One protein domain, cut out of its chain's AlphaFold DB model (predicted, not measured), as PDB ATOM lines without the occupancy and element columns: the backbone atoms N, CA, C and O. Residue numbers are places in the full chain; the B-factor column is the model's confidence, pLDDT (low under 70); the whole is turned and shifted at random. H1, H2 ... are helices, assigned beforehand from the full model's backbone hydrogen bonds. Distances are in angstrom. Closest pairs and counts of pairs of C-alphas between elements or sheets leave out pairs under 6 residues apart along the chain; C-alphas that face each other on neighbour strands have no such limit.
ATOM      1  N   THR A   9      -3.509   0.689 -32.313       97.44
ATOM      2  CA  THR A   9      -3.037   1.425 -31.140       97.44
ATOM      3  C   THR A   9      -4.023   2.544 -30.849       97.44
ATOM      4  O   THR A   9      -4.361   3.318 -31.745       97.44
ATOM      5  N   VAL A  10      -4.469   2.627 -29.602       96.81
ATOM      6  CA  VAL A  10      -5.331   3.696 -29.094       96.81
ATOM      7  C   VAL A  10      -4.659   4.350 -27.894       96.81
ATOM      8  O   VAL A  10      -3.727   3.798 -27.314       96.81
ATOM      9  N   THR A  11      -5.112   5.544 -27.543       98.50
ATOM     10  CA  THR A  11      -4.692   6.208 -26.302       98.50
ATOM     11  C   THR A  11      -5.322   5.532 -25.084       98.50
ATOM     12  O   THR A  11      -6.407   4.959 -25.189       98.50
ATOM     13  N   ASP A  12      -4.705   5.677 -23.909       98.44
ATOM     14  CA  ASP A  12      -5.266   5.169 -22.646       98.44
ATOM     15  C   ASP A  12      -6.668   5.733 -22.366       98.44
ATOM     16  O   ASP A  12      -7.552   5.034 -21.876       98.44
ATOM     17  N   GLN A  13      -6.908   6.994 -22.740       98.50
ATOM     18  CA  GLN A  13      -8.222   7.625 -22.616       98.50
ATOM     19  C   GLN A  13      -9.275   6.933 -23.494       98.50
ATOM     20  O   GLN A  13     -10.411   6.741 -23.061       98.50
ATOM     21  N   GLN A  14      -8.912   6.567 -24.724       98.00
ATOM     22  CA  GLN A  14      -9.807   5.851 -25.632       98.00
ATOM     23  C   GLN A  14     -10.074   4.431 -25.132       98.00
ATOM     24  O   GLN A  14     -11.226   4.020 -25.129       98.00
ATOM     25  N   ASP A  15      -9.052   3.710 -24.664       97.69
ATOM     26  CA  ASP A  15      -9.220   2.383 -24.057       97.69
ATOM     27  C   ASP A  15     -10.184   2.423 -22.860       97.69
ATOM     28  O   ASP A  15     -11.155   1.665 -22.820       97.69
ATOM     29  N   GLY A  16      -9.991   3.369 -21.933       98.00
ATOM     30  CA  GLY A  16     -10.887   3.550 -20.789       98.00
ATOM     31  C   GLY A  16     -12.325   3.862 -21.206       98.00
ATOM     32  O   GLY A  16     -13.277   3.315 -20.648       98.00
ATOM     33  N   TRP A  17     -12.498   4.692 -22.235       97.06
ATOM     34  CA  TRP A  17     -13.818   5.001 -22.776       97.06
ATOM     35  C   TRP A  17     -14.478   3.766 -23.421       97.06
ATOM     36  O   TRP A  17     -15.663   3.527 -23.194       97.06
ATOM     37  N   ILE A  18     -13.724   2.950 -24.175       97.25
ATOM     38  CA  ILE A  18     -14.223   1.715 -24.810       97.25
ATOM     39  C   ILE A  18     -14.691   0.726 -23.739       97.25
ATOM     40  O   ILE A  18     -15.807   0.209 -23.823       97.25
ATOM     41  N   LYS A  19     -13.874   0.517 -22.701       97.44
ATOM     42  CA  LYS A  19     -14.203  -0.361 -21.569       97.44
ATOM     43  C   LYS A  19     -15.474   0.075 -20.854       97.44
ATOM     44  O   LYS A  19     -16.330  -0.766 -20.606       97.44
ATOM     45  N   ALA A  20     -15.660   1.375 -20.628       97.81
ATOM     46  CA  ALA A  20     -16.874   1.894 -20.000       97.81
ATOM     47  C   ALA A  20     -18.152   1.556 -20.796       97.81
ATOM     48  O   ALA A  20     -19.193   1.290 -20.201       97.81
ATOM     49  N   GLN A  21     -18.095   1.518 -22.136       97.50
ATOM     50  CA  GLN A  21     -19.255   1.101 -22.939       97.50
ATOM     51  C   GLN A  21     -19.564  -0.391 -22.812       97.50
ATOM     52  O   GLN A  21     -20.728  -0.791 -22.864       97.50
ATOM     53  N   ILE A  22     -18.527  -1.216 -22.669       97.50
ATOM     54  CA  ILE A  22     -18.664  -2.662 -22.479       97.50
ATOM     55  C   ILE A  22     -19.222  -2.950 -21.084       97.50
ATOM     56  O   ILE A  22     -20.171  -3.716 -20.948       97.50
ATOM     57  N   GLU A  23     -18.697  -2.283 -20.054       97.38
ATOM     58  CA  GLU A  23     -19.178  -2.386 -18.670       97.38
ATOM     59  C   GLU A  23     -20.633  -1.924 -18.522       97.38
ATOM     60  O   GLU A  23     -21.401  -2.525 -17.773       97.38
ATOM     61  N   ALA A  24     -21.047  -0.909 -19.288       97.19
ATOM     62  CA  ALA A  24     -22.441  -0.476 -19.379       97.19
ATOM     63  C   ALA A  24     -23.358  -1.484 -20.107       97.19
ATOM     64  O   ALA A  24     -24.574  -1.288 -20.158       97.19
ATOM     65  N   GLY A  25     -22.803  -2.556 -20.681       96.44
ATOM     66  CA  GLY A  25     -23.544  -3.604 -21.380       96.44
ATOM     67  C   GLY A  25     -23.971  -3.238 -22.802       96.44
ATOM     68  O   GLY A  25     -24.789  -3.945 -23.386       96.44
ATOM     69  N   HIS A  26     -23.443  -2.153 -23.379       94.44
ATOM     70  CA  HIS A  26     -23.772  -1.754 -24.751       94.44
ATOM     71  C   HIS A  26     -23.090  -2.634 -25.804       94.44
ATOM     72  O   HIS A  26     -23.607  -2.768 -26.911       94.44
ATOM     73  N   TYR A  27     -21.945  -3.231 -25.461       97.19
ATOM     74  CA  TYR A  27     -21.148  -4.067 -26.357       97.19
ATOM     75  C   TYR A  27     -20.504  -5.213 -25.584       97.19
ATOM     76  O   TYR A  27     -20.229  -5.100 -24.394       97.19
ATOM     77  N   THR A  28     -20.218  -6.313 -26.274       95.81
ATOM     78  CA  THR A  28     -19.609  -7.508 -25.670       95.81
ATOM     79  C   THR A  28     -18.081  -7.476 -25.673       95.81
ATOM     80  O   THR A  28     -17.452  -8.216 -24.921       95.81
ATOM     81  N   ASN A  29     -17.468  -6.673 -26.553       96.12
ATOM     82  CA  ASN A  29     -16.015  -6.540 -26.693       96.12
ATOM     83  C   ASN A  29     -15.611  -5.295 -27.505       96.12
ATOM     84  O   ASN A  29     -16.409  -4.735 -28.261       96.12
ATOM     85  N   ASP A  30     -14.328  -4.940 -27.436       96.75
ATOM     86  CA  ASP A  30     -13.737  -3.775 -28.104       96.75
ATOM     87  C   ASP A  30     -13.949  -3.797 -29.620       96.75
ATOM     88  O   ASP A  30     -14.252  -2.782 -30.243       96.75
ATOM     89  N   SER A  31     -13.805  -4.974 -30.240       95.94
ATOM     90  CA  SER A  31     -13.932  -5.104 -31.694       95.94
ATOM     91  C   SER A  31     -15.361  -4.846 -32.164       95.94
ATOM     92  O   SER A  31     -15.556  -4.373 -33.282       95.94
ATOM     93  N   GLU A  32     -16.361  -5.180 -31.351       95.88
ATOM     94  CA  GLU A  32     -17.760  -4.871 -31.628       95.88
ATOM     95  C   GLU A  32     -18.013  -3.372 -31.575       95.88
ATOM     96  O   GLU A  32     -18.543  -2.819 -32.540       95.88
ATOM     97  N   TYR A  33     -17.538  -2.725 -30.514       96.38
ATOM     98  CA  TYR A  33     -17.644  -1.284 -30.365       96.38
ATOM     99  C   TYR A  33     -16.960  -0.527 -31.519       96.38
ATOM    100  O   TYR A  33     -17.566   0.332 -32.158       96.38
ATOM    101  N   ILE A  34     -15.722  -0.896 -31.864       95.75
ATOM    102  CA  ILE A  34     -14.969  -0.266 -32.959       95.75
ATOM    103  C   ILE A  34     -15.677  -0.464 -34.307       95.75
ATOM    104  O   ILE A  34     -15.732   0.454 -35.124       95.75
ATOM    105  N   ARG A  35     -16.248  -1.649 -34.561       95.62
ATOM    106  CA  ARG A  35     -17.026  -1.899 -35.787       95.62
ATOM    107  C   ARG A  35     -18.276  -1.029 -35.854       95.62
ATOM    108  O   ARG A  35     -18.613  -0.553 -36.935       95.62
ATOM    109  N   ASP A  36     -18.954  -0.836 -34.729       96.31
ATOM    110  CA  ASP A  36     -20.127   0.030 -34.653       96.31
ATOM    111  C   ASP A  36     -19.776   1.499 -34.904       96.31
ATOM    112  O   ASP A  36     -20.423   2.149 -35.723       96.31
ATOM    113  N   LEU A  37     -18.686   1.990 -34.309       95.81
ATOM    114  CA  LEU A  37     -18.152   3.321 -34.601       95.81
ATOM    115  C   LEU A  37     -17.877   3.539 -36.089       95.81
ATOM    116  O   LEU A  37     -18.286   4.555 -36.647       95.81
ATOM    117  N   ILE A  38     -17.197   2.588 -36.735       96.12
ATOM    118  CA  ILE A  38     -16.882   2.676 -38.165       96.12
ATOM    119  C   ILE A  38     -18.168   2.746 -38.991       96.12
ATOM    120  O   ILE A  38     -18.237   3.520 -39.942       96.12
ATOM    121  N   ARG A  39     -19.194   1.968 -38.629       96.88
ATOM    122  CA  ARG A  39     -20.480   1.989 -39.333       96.88
ATOM    123  C   ARG A  39     -21.169   3.345 -39.209       96.88
ATOM    124  O   ARG A  39     -21.554   3.911 -40.225       96.88
ATOM    125  N   ARG A  40     -21.249   3.897 -37.995       96.69
ATOM    126  CA  ARG A  40     -21.835   5.227 -37.760       96.69
ATOM    127  C   ARG A  40     -21.085   6.319 -38.522       96.69
ATOM    128  O   ARG A  40     -21.704   7.226 -39.067       96.69
ATOM    129  N   GLU A  41     -19.757   6.222 -38.599       97.38
ATOM    130  CA  GLU A  41     -18.945   7.148 -39.392       97.38
ATOM    131  C   GLU A  41     -19.253   7.047 -40.892       97.38
ATOM    132  O   GLU A  41     -19.369   8.068 -41.569       97.38
ATOM    133  N   GLN A  42     -19.398   5.824 -41.411       97.06
ATOM    134  CA  GLN A  42     -19.757   5.583 -42.810       97.06
ATOM    135  C   GLN A  42     -21.147   6.126 -43.142       97.06
ATOM    136  O   GLN A  42     -21.303   6.779 -44.171       97.06
ATOM    137  N   GLU A  43     -22.130   5.900 -42.271       97.00
ATOM    138  CA  GLU A  43     -23.492   6.426 -42.418       97.00
ATOM    139  C   GLU A  43     -23.483   7.959 -42.435       97.00
ATOM    140  O   GLU A  43     -23.952   8.571 -43.395       97.00
ATOM    141  N   ARG A  44     -22.826   8.587 -41.452       96.38
ATOM    142  CA  ARG A  44     -22.673  10.047 -41.392       96.38
ATOM    143  C   ARG A  44     -21.971  10.611 -42.629       96.38
ATOM    144  O   ARG A  44     -22.376  11.639 -43.166       96.38
ATOM    145  N   SER A  45     -20.906   9.954 -43.085       95.94
ATOM    146  CA  SER A  45     -20.175  10.373 -44.284       95.94
ATOM    147  C   SER A  45     -21.043  10.267 -45.538       95.94
ATOM    148  O   SER A  45     -21.006  11.159 -46.381       95.94
ATOM    149  N   ALA A  46     -21.856   9.214 -45.652       96.44
ATOM    150  CA  ALA A  46     -22.772   9.030 -46.773       96.44
ATOM    151  C   ALA A  46     -23.857  10.119 -46.818       96.44
ATOM    152  O   ALA A  46     -24.147  10.641 -47.895       96.44
ATOM    153  N   GLU A  47     -24.409  10.513 -45.667       96.19
ATOM    154  CA  GLU A  47     -25.359  11.630 -45.576       96.19
ATOM    155  C   GLU A  47     -24.729  12.953 -46.031       96.19
ATOM    156  O   GLU A  47     -25.310  13.679 -46.842       96.19
ATOM    157  N   ILE A  48     -23.510  13.249 -45.570       97.12
ATOM    158  CA  ILE A  48     -22.777  14.459 -45.967       97.12
ATOM    159  C   ILE A  48     -22.509  14.465 -47.473       97.12
ATOM    160  O   ILE A  48     -22.723  15.486 -48.132       97.12
ATOM    161  N   GLU A  49     -22.056  13.344 -48.034       96.81
ATOM    162  CA  GLU A  49     -21.803  13.244 -49.472       96.81
ATOM    163  C   GLU A  49     -23.090  13.366 -50.293       96.81
ATOM    164  O   GLU A  49     -23.077  14.010 -51.340       96.81
ATOM    165  N   SER A  50     -24.219  12.847 -49.800       97.31
ATOM    166  CA  SER A  50     -25.525  13.034 -50.439       97.31
ATOM    167  C   SER A  50     -25.931  14.510 -50.489       97.31
ATOM    168  O   SER A  50     -26.286  15.014 -51.556       97.31
ATOM    169  N   ILE A  51     -25.802  15.232 -49.371       97.69
ATOM    170  CA  ILE A  51     -26.089  16.674 -49.314       97.69
ATOM    171  C   ILE A  51     -25.157  17.438 -50.257       97.69
ATOM    172  O   ILE A  51     -25.600  18.288 -51.029       97.69
ATOM    173  N   ARG A  52     -23.859  17.119 -50.238       97.56
ATOM    174  CA  ARG A  52     -22.863  17.757 -51.104       97.56
ATOM    175  C   ARG A  52     -23.148  17.503 -52.585       97.56
ATOM    176  O   ARG A  52     -22.953  18.407 -53.393       97.56
ATOM    177  N   ALA A  53     -23.601  16.304 -52.946       97.62
ATOM    178  CA  ALA A  53     -24.001  15.983 -54.310       97.62
ATOM    179  C   ALA A  53     -25.218  16.813 -54.747       97.62
ATOM    180  O   ALA A  53     -25.169  17.428 -55.808       97.62
ATOM    181  N   ALA A  54     -26.251  16.912 -53.903       97.62
ATOM    182  CA  ALA A  54     -27.439  17.719 -54.184       97.62
ATOM    183  C   ALA A  54     -27.116  19.219 -54.326       97.62
ATOM    184  O   ALA A  54     -27.659  19.894 -55.199       97.62
ATOM    185  N   LEU A  55     -26.193  19.744 -53.511       97.56
ATOM    186  CA  LEU A  55     -25.716  21.125 -53.644       97.56
ATOM    187  C   LEU A  55     -24.994  21.350 -54.975       97.56
ATOM    188  O   LEU A  55     -25.324  22.296 -55.681       97.56
ATOM    189  N   LYS A  56     -24.073  20.455 -55.357       97.44
ATOM    190  CA  LYS A  56     -23.373  20.536 -56.651       97.44
ATOM    191  C   LYS A  56     -24.335  20.468 -57.834       97.44
ATOM    192  O   LYS A  56     -24.146  21.181 -58.817       97.44
ATOM    193  N   GLU A  57     -25.352  19.611 -57.754       97.50
ATOM    194  CA  GLU A  57     -26.411  19.531 -58.762       97.50
ATOM    195  C   GLU A  57     -27.174  20.859 -58.856       97.50
ATOM    196  O   GLU A  57     -27.347  21.388 -59.952       97.50
ATOM    197  N   GLY A  58     -27.554  21.441 -57.714       95.56
ATOM    198  CA  GLY A  58     -28.205  22.749 -57.645       95.56
ATOM    199  C   GLY A  58     -27.347  23.878 -58.221       95.56
ATOM    200  O   GLY A  58     -27.834  24.655 -59.038       95.56
ATOM    201  N   GLU A  59     -26.064  23.940 -57.870       95.56
ATOM    202  CA  GLU A  59     -25.102  24.913 -58.412       95.56
ATOM    203  C   GLU A  59     -24.912  24.746 -59.928       95.56
ATOM    204  O   GLU A  59     -24.776  25.727 -60.656       95.56
ATOM    205  N   SER A  60     -24.965  23.507 -60.422       96.25
ATOM    206  CA  SER A  60     -24.855  23.196 -61.853       96.25
ATOM    207  C   SER A  60     -26.177  23.362 -62.616       96.25
ATOM    208  O   SER A  60     -26.188  23.252 -63.842       96.25
ATOM    209  N   SER A  61     -27.294  23.629 -61.927       95.19
ATOM    210  CA  SER A  61     -28.638  23.706 -62.529       95.19
ATOM    211  C   SER A  61     -28.905  24.999 -63.317       95.19
ATOM    212  O   SER A  61     -29.964  25.158 -63.935       95.19
ATOM    213  N   GLY A  62     -27.922  25.901 -63.348       94.19
ATOM    214  CA  GLY A  62     -27.963  27.178 -64.049       94.19
ATOM    215  C   GLY A  62     -28.247  28.356 -63.121       94.19
ATOM    216  O   GLY A  62     -28.276  28.226 -61.900       94.19
ATOM    217  N   GLU A  63     -28.447  29.533 -63.714       94.06
ATOM    218  CA  GLU A  63     -28.569  30.775 -62.950       94.06
ATOM    219  C   GLU A  63     -29.805  30.785 -62.028       94.06
ATOM    220  O   GLU A  63     -30.924  30.476 -62.477       94.06
TER     221      GLU A  63
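Overview. This is residues 9 to 63 of the 81 residues of the protein "Antitoxin ParD" of Pseudomonas poae (UniProt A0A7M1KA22). One long helix, H2, makes the length of an L, and a short helix, H1, is the other arm, meeting it near the first residues of H2. Most of H2, residues 37 to 60, sticks out from that corner. The printed part has 55 residues with two named helices, H1 then H2, and no named strand; the class is all helix. It is extended, with a radius of gyration of the C-alphas of 18.0 A, and spans 56 by 21 by 15 A.

Arrangement. H2, residues 30 to 60, touches H1, residues 12 to 23, with its residues 30 to 33 alone; H1 touches it with residues 18 to 22 alone. The closest C-alphas of the two are those of Ile 18 and Asp 30, 6.4 A apart. Their lines are about perpendicular, at 75 degrees. In H1 and H2 every O i to N i+4 pair is within hydrogen-bond range.

Along the chain. H2 measures 44.6 A from C-alpha 30 at (-13.737, -3.775, -28.104) to C-alpha 60 at (-24.855, 23.196, -61.853). H1 measures 16.3 A and begins at C-alpha 12, (-5.266, 5.169, -22.646).

Size, cuts and confidence. The two C-alphas farthest apart, those of Glu 23 and Glu 63, are 56.1 A apart. The link from H1 to H2 is short, with 6 residues. The printed part has no cut, and no printed residue is under 70 in pLDDT.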